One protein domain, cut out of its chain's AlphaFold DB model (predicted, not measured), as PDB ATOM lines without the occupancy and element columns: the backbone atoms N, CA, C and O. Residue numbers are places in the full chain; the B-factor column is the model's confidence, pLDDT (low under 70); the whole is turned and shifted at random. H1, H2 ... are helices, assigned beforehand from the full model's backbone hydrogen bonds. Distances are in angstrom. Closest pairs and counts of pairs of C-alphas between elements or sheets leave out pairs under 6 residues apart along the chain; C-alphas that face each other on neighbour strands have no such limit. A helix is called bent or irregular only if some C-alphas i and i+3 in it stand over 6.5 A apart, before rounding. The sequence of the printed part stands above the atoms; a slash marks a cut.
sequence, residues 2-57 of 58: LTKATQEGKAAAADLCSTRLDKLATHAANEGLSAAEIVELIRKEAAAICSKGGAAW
ATOM      1  N   LEU A   2     145.891  99.745 106.207       81.75
ATOM      2  CA  LEU A   2     145.477  99.337 107.564       81.75
ATOM      3  C   LEU A   2     146.641  98.947 108.504       81.75
ATOM      4  O   LEU A   2     146.674  99.358 109.659       81.75
ATOM      5  N   THR A   3     147.625  98.192 108.004       87.00
ATOM      6  CA  THR A   3     148.783  97.742 108.803       87.00
ATOM      7  C   THR A   3     149.655  98.901 109.279       87.00
ATOM      8  O   THR A   3     150.081  98.912 110.429       87.00
ATOM      9  N   LYS A   4     149.870  99.899 108.411       84.94
ATOM     10  CA  LYS A   4     150.636 101.109 108.733       84.94
ATOM     11  C   LYS A   4     149.926 101.925 109.817       84.94
ATOM     12  O   LYS A   4     150.523 102.188 110.850       84.94
ATOM     13  N   ALA A   5     148.629 102.185 109.641       81.69
ATOM     14  CA  ALA A   5     147.815 102.868 110.649       81.69
ATOM     15  C   ALA A   5     147.779 102.109 111.993       81.69
ATOM     16  O   ALA A   5     147.801 102.714 113.058       81.69
ATOM     17  N   THR A   6     147.784 100.771 111.960       85.06
ATOM     18  CA  THR A   6     147.850  99.939 113.174       85.06
ATOM     19  C   THR A   6     149.197 100.073 113.890       85.06
ATOM     20  O   THR A   6     149.236 100.117 115.117       85.06
ATOM     21  N   GLN A   7     150.309 100.117 113.152       87.06
ATOM     22  CA  GLN A   7     151.640 100.319 113.735       87.06
ATOM     23  C   GLN A   7     151.788 101.723 114.322       87.06
ATOM     24  O   GLN A   7     152.247 101.854 115.452       87.06
ATOM     25  N   GLU A   8     151.339 102.746 113.596       86.75
ATOM     26  CA  GLU A   8     151.340 104.137 114.058       86.75
ATOM     27  C   GLU A   8     150.478 104.305 115.319       86.75
ATOM     28  O   GLU A   8     150.928 104.905 116.291       86.75
ATOM     29  N   GLY A   9     149.292 103.687 115.366       83.94
ATOM     30  CA  GLY A   9     148.438 103.700 116.556       83.94
ATOM     31  C   GLY A   9     149.065 103.004 117.769       83.94
ATOM     32  O   GLY A   9     148.943 103.490 118.891       83.94
ATOM     33  N   LYS A  10     149.785 101.892 117.564       86.00
ATOM     34  CA  LYS A  10     150.526 101.218 118.644       86.00
ATOM     35  C   LYS A  10     151.691 102.061 119.159       86.00
ATOM     36  O   LYS A  10     151.907 102.089 120.366       86.00
ATOM     37  N   ALA A  11     152.421 102.728 118.265       87.69
ATOM     38  CA  ALA A  11     153.512 103.623 118.639       87.69
ATOM     39  C   ALA A  11     152.989 104.808 119.465       87.69
ATOM     40  O   ALA A  11     153.463 105.030 120.574       87.69
ATOM     41  N   ALA A  12     151.924 105.469 119.001       87.94
ATOM     42  CA  ALA A  12     151.294 106.567 119.733       87.94
ATOM     43  C   ALA A  12     150.792 106.140 121.125       87.94
ATOM     44  O   ALA A  12     150.997 106.849 122.109       87.94
ATOM     45  N   ALA A  13     150.178 104.956 121.237       86.31
ATOM     46  CA  ALA A  13     149.759 104.417 122.530       86.31
ATOM     47  C   ALA A  13     150.952 104.136 123.465       86.31
ATOM     48  O   ALA A  13     150.857 104.381 124.666       86.31
ATOM     49  N   ALA A  14     152.080 103.652 122.933       87.75
ATOM     50  CA  ALA A  14     153.292 103.431 123.717       87.75
ATOM     51  C   ALA A  14     153.883 104.751 124.245       87.75
ATOM     52  O   ALA A  14     154.179 104.842 125.437       87.75
ATOM     53  N   ASP A  15     153.968 105.784 123.402       90.81
ATOM     54  CA  ASP A  15     154.470 107.113 123.784       90.81
ATOM     55  C   ASP A  15     153.593 107.763 124.865       90.81
ATOM     56  O   ASP A  15     154.086 108.291 125.871       90.81
ATOM     57  N   LEU A  16     152.269 107.669 124.704       89.31
ATOM     58  CA  LEU A  16     151.306 108.145 125.697       89.31
ATOM     59  C   LEU A  16     151.425 107.377 127.017       89.31
ATOM     60  O   LEU A  16     151.347 107.982 128.087       89.31
ATOM     61  N   CYS A  17     151.638 106.060 126.959       90.69
ATOM     62  CA  CYS A  17     151.815 105.231 128.149       90.69
ATOM     63  C   CYS A  17     153.080 105.637 128.909       90.69
ATOM     64  O   CYS A  17     153.014 105.893 130.110       90.69
ATOM     65  N   SER A  18     154.202 105.786 128.196       90.75
ATOM     66  CA  SER A  18     155.467 106.251 128.774       90.75
ATOM     67  C   SER A  18     155.297 107.610 129.451       90.75
ATOM     68  O   SER A  18     155.633 107.768 130.620       90.75
ATOM     69  N   THR A  19     154.660 108.562 128.762       92.94
ATOM     70  CA  THR A  19     154.409 109.909 129.296       92.94
ATOM     71  C   THR A  19     153.569 109.880 130.579       92.94
ATOM     72  O   THR A  19     153.792 110.671 131.497       92.94
ATOM     73  N   ARG A  20     152.571 108.993 130.662       92.31
ATOM     74  CA  ARG A  20     151.734 108.839 131.863       92.31
ATOM     75  C   ARG A  20     152.532 108.246 133.023       92.31
ATOM     76  O   ARG A  20     152.446 108.769 134.132       92.31
ATOM     77  N   LEU A  21     153.348 107.224 132.765       93.12
ATOM     78  CA  LEU A  21     154.227 106.632 133.777       93.12
ATOM     79  C   LEU A  21     155.242 107.646 134.320       93.12
ATOM     80  O   LEU A  21     155.402 107.735 135.535       93.12
ATOM     81  N   ASP A  22     155.842 108.475 133.461       95.00
ATOM     82  CA  ASP A  22     156.775 109.529 133.886       95.00
ATOM     83  C   ASP A  22     156.103 110.573 134.787       95.00
ATOM     84  O   ASP A  22     156.690 111.033 135.773       95.00
ATOM     85  N   LYS A  23     154.841 110.922 134.506       93.69
ATOM     86  CA  LYS A  23     154.054 111.815 135.371       93.69
ATOM     87  C   LYS A  23     153.803 111.195 136.742       93.69
ATOM     88  O   LYS A  23     153.938 111.895 137.743       93.69
ATOM     89  N   LEU A  24     153.472 109.904 136.805       94.12
ATOM     90  CA  LEU A  24     153.292 109.203 138.080       94.12
ATOM     91  C   LEU A  24     154.601 109.100 138.862       94.12
ATOM     92  O   LEU A  24     154.596 109.331 140.067       94.12
ATOM     93  N   ALA A  25     155.712 108.800 138.188       93.50
ATOM     94  CA  ALA A  25     157.033 108.756 138.807       93.50
ATOM     95  C   ALA A  25     157.431 110.128 139.372       93.50
ATOM     96  O   ALA A  25     157.871 110.223 140.516       93.50
ATOM     97  N   THR A  26     157.199 111.197 138.606       95.81
ATOM     98  CA  THR A  26     157.438 112.579 139.046       95.81
ATOM     99  C   THR A  26     156.567 112.942 140.246       95.81
ATOM    100  O   THR A  26     157.063 113.489 141.227       95.81
ATOM    101  N   HIS A  27     155.274 112.611 140.206       94.25
ATOM    102  CA  HIS A  27     154.360 112.852 141.322       94.25
ATOM    103  C   HIS A  27     154.789 112.088 142.579       94.25
ATOM    104  O   HIS A  27     154.874 112.678 143.652       94.25
ATOM    105  N   ALA A  28     155.139 110.808 142.440       95.19
ATOM    106  CA  ALA A  28     155.618 109.988 143.543       95.19
ATOM    107  C   ALA A  28     156.897 110.544 144.181       95.19
ATOM    108  O   ALA A  28     157.002 110.566 145.406       95.19
ATOM    109  N   ALA A  29     157.839 111.022 143.364       95.62
ATOM    110  CA  ALA A  29     159.067 111.646 143.844       95.62
ATOM    111  C   ALA A  29     158.798 112.974 144.570       95.62
ATOM    112  O   ALA A  29     159.381 113.215 145.625       95.62
ATOM    113  N   ASN A  30     157.904 113.810 144.036       95.94
ATOM    114  CA  ASN A  30     157.588 115.120 144.610       95.94
ATOM    115  C   ASN A  30     156.835 115.021 145.941       95.94
ATOM    116  O   ASN A  30     157.127 115.777 146.862       95.94
ATOM    117  N   GLU A  31     155.887 114.091 146.052       95.06
ATOM    118  CA  GLU A  31     155.095 113.889 147.274       95.06
ATOM    119  C   GLU A  31     155.801 112.984 148.298       95.06
ATOM    120  O   GLU A  31     155.308 112.801 149.408       95.06
ATOM    121  N   GLY A  32     156.948 112.391 147.941       95.25
ATOM    122  CA  GLY A  32     157.668 111.459 148.809       95.25
ATOM    123  C   GLY A  32     156.871 110.189 149.117       95.25
ATOM    124  O   GLY A  32     156.938 109.684 150.239       95.25
ATOM    125  N   LEU A  33     156.105 109.688 148.138       95.56
ATOM    126  CA  LEU A  33     155.222 108.535 148.324       95.56
ATOM    127  C   LEU A  33     155.996 107.291 148.770       95.56
ATOM    128  O   LEU A  33     157.065 106.959 148.251       95.56
ATOM    129  N   SER A  34     155.400 106.543 149.692       95.44
ATOM    130  CA  SER A  34     155.896 105.235 150.099       95.44
ATOM    131  C   SER A  34     155.708 104.189 148.995       95.44
ATOM    132  O   SER A  34     154.880 104.322 148.091       95.44
ATOM    133  N   ALA A  35     156.429 103.071 149.107       93.75
ATOM    134  CA  ALA A  35     156.297 101.959 148.166       93.75
ATOM    135  C   ALA A  35     154.849 101.436 148.052       93.75
ATOM    136  O   ALA A  35     154.409 101.080 146.961       93.75
ATOM    137  N   ALA A  36     154.091 101.420 149.153       95.94
ATOM    138  CA  ALA A  36     152.695 100.986 149.148       95.94
ATOM    139  C   ALA A  36     151.792 101.951 148.357       95.94
ATOM    140  O   ALA A  36     150.933 101.510 147.594       95.94
ATOM    141  N   GLU A  37     152.021 103.256 148.494       94.25
ATOM    142  CA  GLU A  37     151.262 104.292 147.787       94.25
ATOM    143  C   GLU A  37     151.592 104.319 146.296       94.25
ATOM    144  O   GLU A  37     150.684 104.443 145.476       94.25
ATOM    145  N   ILE A  38     152.861 104.115 145.928       93.81
ATOM    146  CA  ILE A  38     153.282 103.977 144.526       93.81
ATOM    147  C   ILE A  38     152.589 102.777 143.875       93.81
ATOM    148  O   ILE A  38     152.053 102.888 142.772       93.81
ATOM    149  N   VAL A  39     152.554 101.630 144.559       95.44
ATOM    150  CA  VAL A  39     151.868 100.434 144.054       95.44
ATOM    151  C   VAL A  39     150.377 100.706 143.845       95.44
ATOM    152  O   VAL A  39     149.817 100.309 142.822       95.44
ATOM    153  N   GLU A  40     149.728 101.402 144.775       94.75
ATOM    154  CA  GLU A  40     148.307 101.730 144.652       94.75
ATOM    155  C   GLU A  40     148.031 102.746 143.536       94.75
ATOM    156  O   GLU A  40     147.066 102.605 142.783       94.75
ATOM    157  N   LEU A  41     148.917 103.726 143.364       93.94
ATOM    158  CA  LEU A  41     148.867 104.690 142.271       93.94
ATOM    159  C   LEU A  41     148.958 103.992 140.902       93.94
ATOM    160  O   LEU A  41     148.146 104.263 140.017       93.94
ATOM    161  N   ILE A  42     149.874 103.029 140.752       94.06
ATOM    162  CA  ILE A  42     150.011 102.226 139.527       94.06
ATOM    163  C   ILE A  42     148.751 101.388 139.269       94.06
ATOM    164  O   ILE A  42     148.293 101.306 138.128       94.06
ATOM    165  N   ARG A  43     148.143 100.787 140.302       93.25
ATOM    166  CA  ARG A  43     146.889 100.026 140.140       93.25
ATOM    167  C   ARG A  43     145.732 100.905 139.680       93.25
ATOM    168  O   ARG A  43     144.977 100.491 138.800       93.25
ATOM    169  N   LYS A  44     145.602 102.111 140.241       91.50
ATOM    170  CA  LYS A  44     144.597 103.093 139.804       91.50
ATOM    171  C   LYS A  44     144.801 103.475 138.343       91.50
ATOM    172  O   LYS A  44     143.835 103.494 137.581       91.50
ATOM    173  N   GLU A  45     146.047 103.699 137.938       90.50
ATOM    174  CA  GLU A  45     146.377 104.023 136.554       90.50
ATOM    175  C   GLU A  45     146.048 102.872 135.595       90.50
ATOM    176  O   GLU A  45     145.409 103.080 134.561       90.50
ATOM    177  N   ALA A  46     146.395 101.639 135.971       89.00
ATOM    178  CA  ALA A  46     146.063 100.449 135.198       89.00
ATOM    179  C   ALA A  46     144.541 100.270 135.047       89.00
ATOM    180  O   ALA A  46     144.052 100.016 133.946       89.00
ATOM    181  N   ALA A  47     143.768 100.467 136.121       87.94
ATOM    182  CA  ALA A  47     142.308 100.410 136.074       87.94
ATOM    183  C   ALA A  47     141.706 101.514 135.183       87.94
ATOM    184  O   ALA A  47     140.753 101.270 134.435       87.94
ATOM    185  N   ALA A  48     142.277 102.722 135.206       85.81
ATOM    186  CA  ALA A  48     141.853 103.829 134.352       85.81
ATOM    187  C   ALA A  48     142.112 103.553 132.861       85.81
ATOM    188  O   ALA A  48     141.283 103.904 132.020       85.81
ATOM    189  N   ILE A  49     143.229 102.899 132.527       85.50
ATOM    190  CA  ILE A  49     143.545 102.480 131.154       85.50
ATOM    191  C   ILE A  49     142.600 101.360 130.700       85.50
ATOM    192  O   ILE A  49     141.984 101.458 129.637       85.50
ATOM    193  N   CYS A  50     142.423 100.321 131.522       81.94
ATOM    194  CA  CYS A  50     141.580  99.170 131.188       81.94
ATOM    195  C   CYS A  50     140.095  99.532 131.034       81.94
ATOM    196  O   CYS A  50     139.418  98.966 130.180       81.94
ATOM    197  N   SER A  51     139.580 100.477 131.825       77.06
ATOM    198  CA  SER A  51     138.156 100.854 131.794       77.06
ATOM    199  C   SER A  51     137.755 101.721 130.596       77.06
ATOM    200  O   SER A  51     136.574 101.764 130.257       77.06
ATOM    201  N   LYS A  52     138.707 102.406 129.945       75.94
ATOM    202  CA  LYS A  52     138.418 103.382 128.876       75.94
ATOM    203  C   LYS A  52     138.864 102.949 127.477       75.94
ATOM    204  O   LYS A  52     138.499 103.607 126.503       75.94
ATOM    205  N   GLY A  53     139.614 101.851 127.343       73.94
ATOM    206  CA  GLY A  53     140.050 101.332 126.041       73.94
ATOM    207  C   GLY A  53     140.751 102.408 125.199       73.94
ATOM    208  O   GLY A  53     141.591 103.138 125.712       73.94
ATOM    209  N   GLY A  54     140.374 102.553 123.921       67.81
ATOM    210  CA  GLY A  54     140.899 103.593 123.020       67.81
ATOM    211  C   GLY A  54     140.757 105.029 123.550       67.81
ATOM    212  O   GLY A  54     141.631 105.856 123.323       67.81
ATOM    213  N   ALA A  55     139.705 105.317 124.323       71.94
ATOM    214  CA  ALA A  55     139.460 106.648 124.882       71.94
ATOM    215  C   ALA A  55     140.398 107.004 126.048       71.94
ATOM    216  O   ALA A  55     140.464 108.163 126.441       71.94
ATOM    217  N   ALA A  56     141.138 106.036 126.600       70.44
ATOM    218  CA  ALA A  56     142.211 106.317 127.555       70.44
ATOM    219  C   ALA A  56     143.454 106.945 126.889       70.44
ATOM    220  O   ALA A  56     144.387 107.318 127.603       70.44
ATOM    221  N   TRP A  57     143.461 107.027 125.553       68.12
ATOM    222  CA  TRP A  57     144.593 107.437 124.720       68.12
ATOM    223  C   TRP A  57     144.292 108.657 123.827       68.12
ATOM    224  O   TRP A  57     145.105 108.962 122.960       68.12
TER     225      TRP A  57
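AT A GLANCE: This is residues 2 to 57 of the 58 residues of the protein "DUF2732 family protein" of Salmonella enterica subsp. enterica serovar Agona (UniProt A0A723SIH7). The model is a loose, uneven helical hairpin: one long, nearly straight helix, H1, makes the long axis, and a shorter helix, H2, folds back along part of it after a tight turn. H2 slants away from H1, then kinks near residue 51, and its end turns back to H1 at Trp 57, while residues 2 to 8 of H1 stick out beyond. The printed part has 56 residues with two named helices, H1 then H2, and no named strand; the class is all helix. The whole is loose, with a radius of gyration of the C-alphas of 13.7 A, and its C-alphas span 44 by 20 by 13 A.

HOW THE PARTS SIT: H1, residues 2 to 31, is joined by a tight link of 3 residues to H2, residues 35 to 57. The two form a helical hairpin and run opposite ways at a shallow tilt of 29 degrees, the line of H2 being a rough one. They touch, with 5 pairs of C-alphas within 8 A; the closest C-alphas are those of Ala 13 and Trp 57, 6.4 A apart. Their centres are 12.4 A apart. H2 has a kink of 88 degrees near residue 51 and is irregular: C-alphas 51 and 54 are 9.6 A apart. In H1 every O i to N i+4 pair is within hydrogen-bond range; in H2 14 of 19 are.

IN THESE COORDINATES: H1 begins at C-alpha 2, (145.477, 99.337, 107.564), and ends at C-alpha 31, (155.095, 113.889, 147.274), 43.4 A from first to last C-alpha. H2 measures 26.8 A from C-alpha 35 to C-alpha 57, which is at (144.593, 107.437, 124.720).

THE WHOLE: The two C-alphas farthest apart are those of Leu 2 and Gly 32, at 44.7 A. The printed part has no cut and no long link. The mean pLDDT of the printed part is 88.5; residues 54 and 57 are under 70.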